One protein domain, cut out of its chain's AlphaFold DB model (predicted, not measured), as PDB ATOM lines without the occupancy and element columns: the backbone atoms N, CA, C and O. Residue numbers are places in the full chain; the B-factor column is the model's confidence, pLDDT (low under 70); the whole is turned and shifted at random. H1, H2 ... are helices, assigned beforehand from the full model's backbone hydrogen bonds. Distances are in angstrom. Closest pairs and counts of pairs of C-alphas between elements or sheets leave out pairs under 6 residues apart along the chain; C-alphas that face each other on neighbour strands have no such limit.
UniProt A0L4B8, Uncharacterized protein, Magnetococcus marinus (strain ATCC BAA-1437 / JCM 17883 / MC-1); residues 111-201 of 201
ATOM      1  N   GLY A 111     145.096 150.021 126.112       58.41
ATOM      2  CA  GLY A 111     144.964 148.896 127.047       58.41
ATOM      3  C   GLY A 111     145.666 147.592 126.633       58.41
ATOM      4  O   GLY A 111     145.905 146.759 127.497       58.41
ATOM      5  N   ASP A 112     146.034 147.424 125.360       65.88
ATOM      6  CA  ASP A 112     146.829 146.286 124.878       65.88
ATOM      7  C   ASP A 112     148.345 146.520 125.046       65.88
ATOM      8  O   ASP A 112     149.139 145.581 124.968       65.88
ATOM      9  N   HIS A 113     148.770 147.763 125.309       78.31
ATOM     10  CA  HIS A 113     150.168 148.098 125.556       78.31
ATOM     11  C   HIS A 113     150.460 148.161 127.063       78.31
ATOM     12  O   HIS A 113     149.754 148.853 127.801       78.31
ATOM     13  N   PRO A 114     151.536 147.508 127.542       84.69
ATOM     14  CA  PRO A 114     151.925 147.615 128.941       84.69
ATOM     15  C   PRO A 114     152.273 149.067 129.285       84.69
ATOM     16  O   PRO A 114     152.856 149.787 128.465       84.69
ATOM     17  N   LEU A 115     151.908 149.491 130.495       86.00
ATOM     18  CA  LEU A 115     152.261 150.801 131.028       86.00
ATOM     19  C   LEU A 115     153.779 150.832 131.309       86.00
ATOM     20  O   LEU A 115     154.274 149.944 132.003       86.00
ATOM     21  N   PRO A 116     154.538 151.801 130.761       89.88
ATOM     22  CA  PRO A 116     155.959 151.940 131.045       89.88
ATOM     23  C   PRO A 116     156.202 152.175 132.542       89.88
ATOM     24  O   PRO A 116     155.450 152.930 133.165       89.88
ATOM     25  N   PRO A 117     157.244 151.572 133.131       87.94
ATOM     26  CA  PRO A 117     157.449 151.579 134.577       87.94
ATOM     27  C   PRO A 117     157.675 152.986 135.149       87.94
ATOM     28  O   PRO A 117     157.166 153.297 136.229       87.94
ATOM     29  N   ASN A 118     158.394 153.874 134.446       89.81
ATOM     30  CA  ASN A 118     158.560 155.245 134.929       89.81
ATOM     31  C   ASN A 118     157.270 156.053 134.775       89.81
ATOM     32  O   ASN A 118     156.950 156.858 135.654       89.81
ATOM     33  N   LEU A 119     156.502 155.810 133.708       91.12
ATOM     34  CA  LEU A 119     155.192 156.431 133.520       91.12
ATOM     35  C   LEU A 119     154.218 156.019 134.633       91.12
ATOM     36  O   LEU A 119     153.566 156.881 135.220       91.12
ATOM     37  N   GLU A 120     154.168 154.728 134.971       90.62
ATOM     38  CA  GLU A 120     153.353 154.192 136.066       90.62
ATOM     39  C   GLU A 120     153.712 154.832 137.403       90.62
ATOM     40  O   GLU A 120     152.838 155.310 138.127       90.62
ATOM     41  N   LYS A 121     155.009 154.897 137.715       91.06
ATOM     42  CA  LYS A 121     155.488 155.507 138.952       91.06
ATOM     43  C   LYS A 121     155.059 156.970 139.058       91.06
ATOM     44  O   LYS A 121     154.503 157.361 140.082       91.06
ATOM     45  N   ARG A 122     155.268 157.768 138.003       91.12
ATOM     46  CA  ARG A 122     154.866 159.186 137.993       91.12
ATOM     47  C   ARG A 122     153.363 159.369 138.081       91.12
ATOM     48  O   ARG A 122     152.897 160.254 138.793       91.12
ATOM     49  N   TRP A 123     152.605 158.521 137.396       91.88
ATOM     50  CA  TRP A 123     151.153 158.531 137.481       91.88
ATOM     51  C   TRP A 123     150.673 158.259 138.909       91.88
ATOM     52  O   TRP A 123     149.877 159.020 139.454       91.88
ATOM     53  N   MET A 124     151.211 157.217 139.544       90.88
ATOM     54  CA  MET A 124     150.861 156.843 140.913       90.88
ATOM     55  C   MET A 124     151.267 157.909 141.930       90.88
ATOM     56  O   MET A 124     150.492 158.175 142.847       90.88
ATOM     57  N   GLU A 125     152.428 158.548 141.756       90.81
ATOM     58  CA  GLU A 125     152.862 159.702 142.554       90.81
ATOM     59  C   GLU A 125     151.872 160.869 142.432       90.81
ATOM     60  O   GLU A 125     151.458 161.421 143.453       90.81
ATOM     61  N   ALA A 126     151.431 161.195 141.212       88.62
ATOM     62  CA  ALA A 126     150.498 162.293 140.963       88.62
ATOM     63  C   ALA A 126     149.140 162.074 141.648       88.62
ATOM     64  O   ALA A 126     148.575 163.001 142.226       88.62
ATOM     65  N   ILE A 127     148.621 160.842 141.636       90.25
ATOM     66  CA  ILE A 127     147.289 160.536 142.177       90.25
ATOM     67  C   ILE A 127     147.302 160.061 143.639       90.25
ATOM     68  O   ILE A 127     146.241 159.754 144.185       90.25
ATOM     69  N   ASN A 128     148.466 159.974 144.294       87.50
ATOM     70  CA  ASN A 128     148.595 159.346 145.615       87.50
ATOM     71  C   ASN A 128     147.772 160.044 146.718       87.50
ATOM     72  O   ASN A 128     147.360 159.394 147.675       87.50
ATOM     73  N   GLY A 129     147.499 161.344 146.570       84.62
ATOM     74  CA  GLY A 129     146.702 162.142 147.512       84.62
ATOM     75  C   GLY A 129     145.184 162.098 147.294       84.62
ATOM     76  O   GLY A 129     144.445 162.744 148.033       84.62
ATOM     77  N   LEU A 130     144.704 161.370 146.282       89.81
ATOM     78  CA  LEU A 130     143.287 161.316 145.920       89.81
ATOM     79  C   LEU A 130     142.579 160.115 146.565       89.81
ATOM     80  O   LEU A 130     143.208 159.121 146.936       89.81
ATOM     81  N   SER A 131     141.248 160.183 146.668       90.81
ATOM     82  CA  SER A 131     140.442 159.055 147.149       90.81
ATOM     83  C   SER A 131     140.581 157.840 146.229       90.81
ATOM     84  O   SER A 131     140.817 157.977 145.027       90.81
ATOM     85  N   THR A 132     140.392 156.639 146.777       90.44
ATOM     86  CA  THR A 132     140.501 155.380 146.024       90.44
ATOM     87  C   THR A 132     139.609 155.364 144.781       90.44
ATOM     88  O   THR A 132     140.063 154.962 143.710       90.44
ATOM     89  N   ASP A 133     138.377 155.870 144.893       89.62
ATOM     90  CA  ASP A 133     137.434 155.943 143.771       89.62
ATOM     91  C   ASP A 133     137.929 156.876 142.665       89.62
ATOM     92  O   ASP A 133     137.875 156.536 141.482       89.62
ATOM     93  N   LEU A 134     138.475 158.035 143.044       89.56
ATOM     94  CA  LEU A 134     138.981 159.011 142.087       89.56
ATOM     95  C   LEU A 134     140.264 158.514 141.418       89.56
ATOM     96  O   LEU A 134     140.412 158.640 140.207       89.56
ATOM     97  N   ARG A 135     141.153 157.859 142.171       91.25
ATOM     98  CA  ARG A 135     142.343 157.185 141.630       91.25
ATOM     99  C   ARG A 135     141.970 156.117 140.609       91.25
ATOM    100  O   ARG A 135     142.572 156.065 139.538       91.25
ATOM    101  N   ALA A 136     140.975 155.286 140.917       90.56
ATOM    102  CA  ALA A 136     140.500 154.251 140.007       90.56
ATOM    103  C   ALA A 136     139.888 154.862 138.738       90.56
ATOM    104  O   ALA A 136     140.205 154.427 137.632       90.56
ATOM    105  N   ALA A 137     139.057 155.896 138.880       89.69
ATOM    106  CA  ALA A 137     138.433 156.579 137.754       89.69
ATOM    107  C   ALA A 137     139.460 157.270 136.842       89.69
ATOM    108  O   ALA A 137     139.411 157.112 135.622       89.69
ATOM    109  N   LEU A 138     140.438 157.966 137.427       90.31
ATOM    110  CA  LEU A 138     141.536 158.582 136.688       90.31
ATOM    111  C   LEU A 138     142.423 157.536 136.015       90.31
ATOM    112  O   LEU A 138     142.867 157.754 134.897       90.31
ATOM    113  N   THR A 139     142.683 156.396 136.654       90.50
ATOM    114  CA  THR A 139     143.489 155.325 136.047       90.50
ATOM    115  C   THR A 139     142.762 154.732 134.842       90.50
ATOM    116  O   THR A 139     143.343 154.620 133.767       90.50
ATOM    117  N   LYS A 140     141.453 154.479 134.955       89.38
ATOM    118  CA  LYS A 140     140.613 154.098 133.807       89.38
ATOM    119  C   LYS A 140     140.647 155.149 132.702       89.38
ATOM    120  O   LYS A 140     140.684 154.804 131.522       89.38
ATOM    121  N   LEU A 141     140.644 156.431 133.068       89.12
ATOM    122  CA  LEU A 141     140.824 157.517 132.112       89.12
ATOM    123  C   LEU A 141     142.208 157.434 131.461       89.12
ATOM    124  O   LEU A 141     142.275 157.436 130.242       89.12
ATOM    125  N   LEU A 142     143.303 157.271 132.202       88.50
ATOM    126  CA  LEU A 142     144.646 157.149 131.630       88.50
ATOM    127  C   LEU A 142     144.750 155.959 130.663       88.50
ATOM    128  O   LEU A 142     145.234 156.135 129.552       88.50
ATOM    129  N   HIS A 143     144.217 154.787 131.008       87.12
ATOM    130  CA  HIS A 143     144.222 153.608 130.129       87.12
ATOM    131  C   HIS A 143     143.249 153.706 128.936       87.12
ATOM    132  O   HIS A 143     143.261 152.856 128.045       87.12
ATOM    133  N   GLY A 144     142.411 154.747 128.880       83.62
ATOM    134  CA  GLY A 144     141.411 154.922 127.823       83.62
ATOM    135  C   GLY A 144     140.184 154.022 127.966       83.62
ATOM    136  O   GLY A 144     139.401 153.894 127.027       83.62
ATOM    137  N   GLU A 145     139.995 153.424 129.141       86.12
ATOM    138  CA  GLU A 145     138.804 152.654 129.505       86.12
ATOM    139  C   GLU A 145     137.612 153.563 129.824       86.12
ATOM    140  O   GLU A 145     136.462 153.176 129.624       86.12
ATOM    141  N   SER A 146     137.884 154.788 130.286       83.31
ATOM    142  CA  SER A 146     136.883 155.834 130.485       83.31
ATOM    143  C   SER A 146     137.095 156.989 129.511       83.31
ATOM    144  O   SER A 146     138.225 157.379 129.219       83.31
ATOM    145  N   LYS A 147     135.989 157.558 129.023       81.62
ATOM    146  CA  LYS A 147     135.973 158.827 128.275       81.62
ATOM    147  C   LYS A 147     135.516 160.002 129.133       81.62
ATOM    148  O   LYS A 147     135.505 161.126 128.635       81.62
ATOM    149  N   ASP A 148     135.116 159.736 130.371       82.25
ATOM    150  CA  ASP A 148     134.589 160.744 131.274       82.25
ATOM    151  C   ASP A 148     135.733 161.586 131.850       82.25
ATOM    152  O   ASP A 148     136.553 161.103 132.632       82.25
ATOM    153  N   GLY A 149     135.802 162.844 131.412       80.44
ATOM    154  CA  GLY A 149     136.782 163.820 131.879       80.44
ATOM    155  C   GLY A 149     136.392 164.507 133.190       80.44
ATOM    156  O   GLY A 149     137.240 165.175 133.774       80.44
ATOM    157  N   SER A 150     135.161 164.332 133.690       85.94
ATOM    158  CA  SER A 150     134.677 165.019 134.902       85.94
ATOM    159  C   SER A 150     135.547 164.734 136.133       85.94
ATOM    160  O   SER A 150     135.777 165.610 136.966       85.94
ATOM    161  N   HIS A 151     136.127 163.536 136.196       87.50
ATOM    162  CA  HIS A 151     137.049 163.133 137.252       87.50
ATOM    163  C   HIS A 151     138.351 163.946 137.284       87.50
ATOM    164  O   HIS A 151     138.926 164.092 138.361       87.50
ATOM    165  N   LEU A 152     138.816 164.501 136.156       86.88
ATOM    166  CA  LEU A 152     139.976 165.405 136.146       86.88
ATOM    167  C   LEU A 152     139.648 166.708 136.865       86.88
ATOM    168  O   LEU A 152     140.446 167.167 137.677       86.88
ATOM    169  N   GLN A 153     138.451 167.248 136.629       87.94
ATOM    170  CA  GLN A 153     137.992 168.464 137.291       87.94
ATOM    171  C   GLN A 153     137.847 168.244 138.799       87.94
ATOM    172  O   GLN A 153     138.400 169.002 139.593       87.94
ATOM    173  N   THR A 154     137.199 167.148 139.210       88.38
ATOM    174  CA  THR A 154     137.118 166.775 140.631       88.38
ATOM    175  C   THR A 154     138.507 166.584 141.247       88.38
ATOM    176  O   THR A 154     138.718 166.935 142.402       88.38
ATOM    177  N   ALA A 155     139.477 166.045 140.505       87.31
ATOM    178  CA  ALA A 155     140.843 165.887 140.999       87.31
ATOM    179  C   ALA A 155     141.586 167.220 141.137       87.31
ATOM    180  O   ALA A 155     142.309 167.403 142.118       87.31
ATOM    181  N   ALA A 156     141.369 168.164 140.220       88.69
ATOM    182  CA  ALA A 156     141.908 169.518 140.312       88.69
ATOM    183  C   ALA A 156     141.417 170.235 141.575       88.69
ATOM    184  O   ALA A 156     142.216 170.785 142.328       88.69
ATOM    185  N   GLU A 157     140.118 170.136 141.876       88.12
ATOM    186  CA  GLU A 157     139.518 170.676 143.107       88.12
ATOM    187  C   GLU A 157     140.101 170.047 144.383       88.12
ATOM    188  O   GLU A 157     140.060 170.642 145.461       88.12
ATOM    189  N   LYS A 158     140.654 168.834 144.274       86.31
ATOM    190  CA  LYS A 158     141.328 168.110 145.362       86.31
ATOM    191  C   LYS A 158     142.843 168.332 145.392       86.31
ATOM    192  O   LYS A 158     143.517 167.709 146.208       86.31
ATOM    193  N   GLY A 159     143.367 169.231 144.558       82.31
ATOM    194  CA  GLY A 159     144.771 169.637 144.565       82.31
ATOM    195  C   GLY A 159     145.678 168.864 143.607       82.31
ATOM    196  O   GLY A 159     146.895 168.969 143.737       82.31
ATOM    197  N   LEU A 160     145.130 168.102 142.651       86.50
ATOM    198  CA  LEU A 160     145.929 167.540 141.559       86.50
ATOM    199  C   LEU A 160     146.392 168.685 140.636       86.50
ATOM    200  O   LEU A 160     145.540 169.375 140.069       86.50
ATOM    201  N   PRO A 161     147.707 168.891 140.435       85.00
ATOM    202  CA  PRO A 161     148.199 169.906 139.513       85.00
ATOM    203  C   PRO A 161     147.977 169.429 138.075       85.00
ATOM    204  O   PRO A 161     148.808 168.722 137.510       85.00
ATOM    205  N   LEU A 162     146.828 169.780 137.493       83.88
ATOM    206  CA  LEU A 162     146.536 169.476 136.089       83.88
ATOM    207  C   LEU A 162     147.485 170.225 135.146       83.88
ATOM    208  O   LEU A 162     147.901 169.689 134.116       83.88
ATOM    209  N   GLU A 163     147.858 171.451 135.517       83.19
ATOM    210  CA  GLU A 163     148.818 172.261 134.780       83.19
ATOM    211  C   GLU A 163     150.205 171.603 134.843       83.19
ATOM    212  O   GLU A 163     150.809 171.458 135.904       83.19
ATOM    213  N   GLY A 164     150.692 171.138 133.692       83.75
ATOM    214  CA  GLY A 164     151.978 170.448 133.588       83.75
ATOM    215  C   GLY A 164     151.951 168.945 133.889       83.75
ATOM    216  O   GLY A 164     152.985 168.303 133.698       83.75
ATOM    217  N   LEU A 165     150.805 168.349 134.255       87.81
ATOM    218  CA  LEU A 165     150.681 166.894 134.446       87.81
ATOM    219  C   LEU A 165     151.120 166.131 133.191       87.81
ATOM    220  O   LEU A 165     151.956 165.233 133.267       87.81
ATOM    221  N   SER A 166     150.615 166.533 132.022       88.81
ATOM    222  CA  SER A 166     150.980 165.915 130.744       88.81
ATOM    223  C   SER A 166     152.473 166.051 130.445       88.81
ATOM    224  O   SER A 166     153.097 165.076 130.045       88.81
ATOM    225  N   ASN A 167     153.081 167.207 130.726       90.50
ATOM    226  CA  ASN A 167     154.524 167.408 130.543       90.50
ATOM    227  C   ASN A 167     155.346 166.502 131.469       90.50
ATOM    228  O   ASN A 167     156.367 165.945 131.062       90.50
ATOM    229  N   HIS A 168     154.889 166.318 132.709       90.62
ATOM    230  CA  HIS A 168     155.538 165.431 133.667       90.62
ATOM    231  C   HIS A 168     155.478 163.965 133.214       90.62
ATOM    232  O   HIS A 168     156.481 163.251 133.264       90.62
ATOM    233  N   LEU A 169     154.322 163.534 132.702       91.69
ATOM    234  CA  LEU A 169     154.128 162.195 132.146       91.69
ATOM    235  C   LEU A 169     154.924 161.986 130.847       91.69
ATOM    236  O   LEU A 169     155.539 160.936 130.679       91.69
ATOM    237  N   LEU A 170     154.982 162.986 129.961       92.50
ATOM    238  CA  LEU A 170     155.805 162.941 128.745       92.50
ATOM    239  C   LEU A 170     157.289 162.799 129.082       92.50
ATOM    240  O   LEU A 170     157.959 161.955 128.501       92.50
ATOM    241  N   THR A 171     157.780 163.550 130.069       93.38
ATOM    242  CA  THR A 171     159.174 163.446 130.531       93.38
ATOM    243  C   THR A 171     159.489 162.032 131.033       93.38
ATOM    244  O   THR A 171     160.554 161.486 130.750       93.38
ATOM    245  N   ALA A 172     158.555 161.406 131.755       91.81
ATOM    246  CA  ALA A 172     158.704 160.030 132.227       91.81
ATOM    247  C   ALA A 172     158.701 159.010 131.080       91.81
ATOM    248  O   ALA A 172     159.499 158.077 131.081       91.81
ATOM    249  N   LEU A 173     157.829 159.207 130.088       91.56
ATOM    250  CA  LEU A 173     157.766 158.366 128.897       91.56
ATOM    251  C   LEU A 173     159.037 158.489 128.040       91.56
ATOM    252  O   LEU A 173     159.512 157.498 127.489       91.56
ATOM    253  N   GLU A 174     159.597 159.693 127.930       91.38
ATOM    254  CA  GLU A 174     160.843 159.949 127.204       91.38
ATOM    255  C   GLU A 174     162.054 159.303 127.883       91.38
ATOM    256  O   GLU A 174     162.923 158.782 127.185       91.38
ATOM    257  N   ALA A 175     162.074 159.238 129.218       90.06
ATOM    258  CA  ALA A 175     163.098 158.501 129.960       90.06
ATOM    259  C   ALA A 175     163.083 156.990 129.649       90.06
ATOM    260  O   ALA A 175     164.138 156.359 129.621       90.06
ATOM    261  N   ASP A 176     161.909 156.422 129.356       88.06
ATOM    262  CA  ASP A 176     161.744 155.006 129.006       88.06
ATOM    263  C   ASP A 176     161.924 154.715 127.507       88.06
ATOM    264  O   ASP A 176     161.895 153.546 127.111       88.06
ATOM    265  N   ARG A 177     162.138 155.734 126.660       87.00
ATOM    266  CA  ARG A 177     162.087 155.634 125.187       87.00
ATOM    267  C   ARG A 177     162.940 154.508 124.600       87.00
ATOM    268  O   ARG A 177     162.514 153.871 123.643       87.00
ATOM    269  N   GLU A 178     164.137 154.288 125.134       86.31
ATOM    270  CA  GLU A 178     165.063 153.257 124.636       86.31
ATOM    271  C   GLU A 178     164.698 151.843 125.114       86.31
ATOM    272  O   GLU A 178     165.092 150.855 124.500       86.31
ATOM    273  N   SER A 179     163.931 151.747 126.202       86.19
ATOM    274  CA  SER A 179     163.579 150.494 126.875       86.19
ATOM    275  C   SER A 179     162.232 149.910 126.442       86.19
ATOM    276  O   SER A 179     161.976 148.726 126.669       86.19
ATOM    277  N   ILE A 180     161.374 150.711 125.800       88.69
ATOM    278  CA  ILE A 180     160.033 150.293 125.382       88.69
ATOM    279  C   ILE A 180     159.916 150.147 123.859       88.69
ATOM    280  O   ILE A 180     160.566 150.876 123.104       88.69
ATOM    281  N   PRO A 181     159.052 149.241 123.361       88.56
ATOM    282  CA  PRO A 181     158.806 149.111 121.931       88.56
ATOM    283  C   PRO A 181     158.307 150.426 121.303       88.56
ATOM    284  O   PRO A 181     157.479 151.116 121.906       88.56
ATOM    285  N   PRO A 182     158.698 150.752 120.053       85.88
ATOM    286  CA  PRO A 182     158.261 151.983 119.390       85.88
ATOM    287  C   PRO A 182     156.738 152.145 119.291       85.88
ATOM    288  O   PRO A 182     156.237 153.264 119.383       85.88
ATOM    289  N   ALA A 183     155.994 151.047 119.118       85.44
ATOM    290  CA  ALA A 183     154.530 151.066 119.097       85.44
ATOM    291  C   ALA A 183     153.949 151.469 120.464       85.44
ATOM    292  O   ALA A 183     153.139 152.390 120.534       85.44
ATOM    293  N   THR A 184     154.451 150.870 121.549       86.88
ATOM    294  CA  THR A 184     154.090 151.206 122.935       86.88
ATOM    295  C   THR A 184     154.385 152.671 123.252       86.88
ATOM    296  O   THR A 184     153.518 153.366 123.776       86.88
ATOM    297  N   TYR A 185     155.566 153.177 122.878       88.06
ATOM    298  CA  TYR A 185     155.910 154.594 123.059       88.06
ATOM    299  C   TYR A 185     154.903 155.518 122.361       88.06
ATOM    300  O   TYR A 185     154.396 156.461 122.963       88.06
ATOM    301  N   ARG A 186     154.579 155.236 121.093       88.56
ATOM    302  CA  ARG A 186     153.630 156.046 120.309       88.56
ATOM    303  C   ARG A 186     152.225 156.011 120.902       88.56
ATOM    304  O   ARG A 186     151.597 157.061 121.003       88.56
ATOM    305  N   ALA A 187     151.758 154.835 121.315       89.12
ATOM    306  CA  ALA A 187     150.448 154.660 121.930       89.12
ATOM    307  C   ALA A 187     150.309 155.493 123.215       89.12
ATOM    308  O   ALA A 187     149.343 156.241 123.370       89.12
ATOM    309  N   TRP A 188     151.309 155.432 124.100       90.25
ATOM    310  CA  TRP A 188     151.311 156.211 125.339       90.25
ATOM    311  C   TRP A 188     151.496 157.709 125.108       90.25
ATOM    312  O   TRP A 188     150.857 158.501 125.796       90.25
ATOM    313  N   ARG A 189     152.281 158.118 124.106       91.69
ATOM    314  CA  ARG A 189     152.413 159.536 123.740       91.69
ATOM    315  C   ARG A 189     151.074 160.127 123.296       91.69
ATOM    316  O   ARG A 189     150.634 161.113 123.873       91.69
ATOM    317  N   LEU A 190     150.373 159.455 122.377       90.12
ATOM    318  CA  LEU A 190     149.026 159.857 121.945       90.12
ATOM    319  C   LEU A 190     148.028 159.908 123.108       90.12
ATOM    320  O   LEU A 190     147.130 160.747 123.132       90.12
ATOM    321  N   ARG A 191     148.170 159.004 124.083       88.94
ATOM    322  CA  ARG A 191     147.313 158.978 125.269       88.94
ATOM    323  C   ARG A 191     147.537 160.189 126.172       88.94
ATOM    324  O   ARG A 191     146.565 160.751 126.671       88.94
ATOM    325  N   ILE A 192     148.791 160.582 126.377       90.69
ATOM    326  CA  ILE A 192     149.134 161.763 127.174       90.69
ATOM    327  C   ILE A 192     148.683 163.047 126.457       90.69
ATOM    328  O   ILE A 192     148.180 163.960 127.113       90.69
ATOM    329  N   ASP A 193     148.759 163.084 125.125       87.25
ATOM    330  CA  ASP A 193     148.220 164.191 124.322       87.25
ATOM    331  C   ASP A 193     146.680 164.287 124.445       87.25
ATOM    332  O   ASP A 193     146.142 165.373 124.662       87.25
ATOM    333  N   ASP A 194     145.947 163.161 124.395       87.19
ATOM    334  CA  ASP A 194     144.488 163.140 124.646       87.19
ATOM    335  C   ASP A 194     144.151 163.613 126.068       87.19
ATOM    336  O   ASP A 194     143.181 164.345 126.272       87.19
ATOM    337  N   LEU A 195     144.967 163.236 127.059       86.75
ATOM    338  CA  LEU A 195     144.820 163.718 128.432       86.75
ATOM    339  C   LEU A 195     145.004 165.240 128.511       86.75
ATOM    340  O   LEU A 195     144.215 165.911 129.172       86.75
ATOM    341  N   GLN A 196     145.995 165.792 127.807       86.31
ATOM    342  CA  GLN A 196     146.225 167.236 127.743       86.31
ATOM    343  C   GLN A 196     145.035 167.977 127.123       86.31
ATOM    344  O   GLN A 196     144.595 168.989 127.666       86.31
ATOM    345  N   GLY A 197     144.475 167.456 126.026       84.31
ATOM    346  CA  GLY A 197     143.291 168.041 125.390       84.31
ATOM    347  C   GLY A 197     142.085 168.109 126.331       84.31
ATOM    348  O   GLY A 197     141.340 169.087 126.316       84.31
ATOM    349  N   ARG A 198     141.927 167.108 127.205       83.19
ATOM    350  CA  ARG A 198     140.848 167.056 128.206       83.19
ATOM    351  C   ARG A 198     141.037 168.022 129.367       83.19
ATOM    352  O   ARG A 198     140.047 168.435 129.947       83.19
ATOM    353  N   VAL A 199     142.278 168.348 129.719       80.31
ATOM    354  CA  VAL A 199     142.592 169.341 130.759       80.31
ATOM    355  C   VAL A 199     142.351 170.770 130.259       80.31
ATOM    356  O   VAL A 199     142.034 171.649 131.051       80.31
ATOM    357  N   ALA A 200     142.501 171.007 128.954       70.19
ATOM    358  CA  ALA A 200     142.304 172.317 128.334       70.19
ATOM    359  C   ALA A 200     140.847 172.616 127.916       70.19
ATOM    360  O   ALA A 200     140.593 173.704 127.396       70.19
ATOM    361  N   SER A 201     139.925 171.661 128.088       62.59
ATOM    362  CA  SER A 201     138.505 171.759 127.702       62.59
ATOM    363  C   SER A 201     137.617 172.082 128.897       62.59
ATOM    364  O   SER A 201     136.664 172.867 128.710       62.59
TER     365      SER A 201
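AT A GLANCE: This is residues 111 to 201 of the 201 residues of an uncharacterized protein of Magnetococcus marinus (strain ATCC BAA-1437 / JCM 17883 / MC-1) (UniProt A0L4B8). Three roughly aligned helices, H1, H4 and H5, run alternately in opposite directions, with H4 beside both of the others and their centres making a triangle. The shorter H2 and H3 stand in contact with each other, at steep tilts to that group, toward the end where H1 and H5 finish and H4 begins. The printed part has 91 residues with five named helices, H1 to H5 in order along the chain, and no named strand; the class is all helix. The whole is compact, with a radius of gyration of the C-alphas of 12.4 A, and its outline is elongated, spanning 36 by 23 by 22 A.

IN THESE COORDINATES: H1 is residues 117 to 127, 15.5 A from first to last C-alpha, beginning with C-alpha 117 at (157.449, 151.579, 134.577). H2 is residues 132 to 142, 15.1 A long. H3 is residues 150 to 157, 11.1 A long, with C-alpha 150 at (134.677, 165.019, 134.902). H4 is residues 165 to 175, 15.6 A long. H5, the longest helix, is residues 182 to 199, 26.0 A long, ending with C-alpha 199 at (142.592, 169.341, 130.759).

HOW THE PARTS SIT: H1 and H4 touch, opposite ways at a shallow tilt of 19 degrees; their closest C-alphas, of Leu 119 and Ala 172, are 5.2 A apart. H4 and H5 form a helical hairpin at a shallow tilt of 12 degrees, with the closest C-alphas, of Ser 166 and Gln 196, 5.8 A apart. H1 and H5 are apart. H1 and H2 are close but not clearly touching; the C-alphas of Ile 127 and Arg 135 are closest, at 6.0 A. H2 and H3 touch, opposite ways at a steep tilt of 59 degrees; the closest C-alphas, of Leu 138 and His 151, are 6.4 A apart. H2 and H5 only just touch, with 3 pairs of C-alphas within 8 A, the closest those of Leu 142 and Arg 191 at 7.1 A; H5 touches H2 with residues 191 to 195 alone. H3 and H5 are close but not clearly touching, while H3 and H4 are apart. In H1, H2, H3, H4 and H5 every O i to N i+4 pair is within hydrogen-bond range.

THE WHOLE: The two C-alphas farthest apart in the domain, those of Glu 157 and Glu 178, are 36.0 A apart. The printed part has no cut and ends at Ser 201, the chain's last residue. The link from H1 to H2 is tight, the other three links are short, and no link is long. The mean pLDDT of the printed part is 86.9; residues 111 to 112 and residue 201 are under 70.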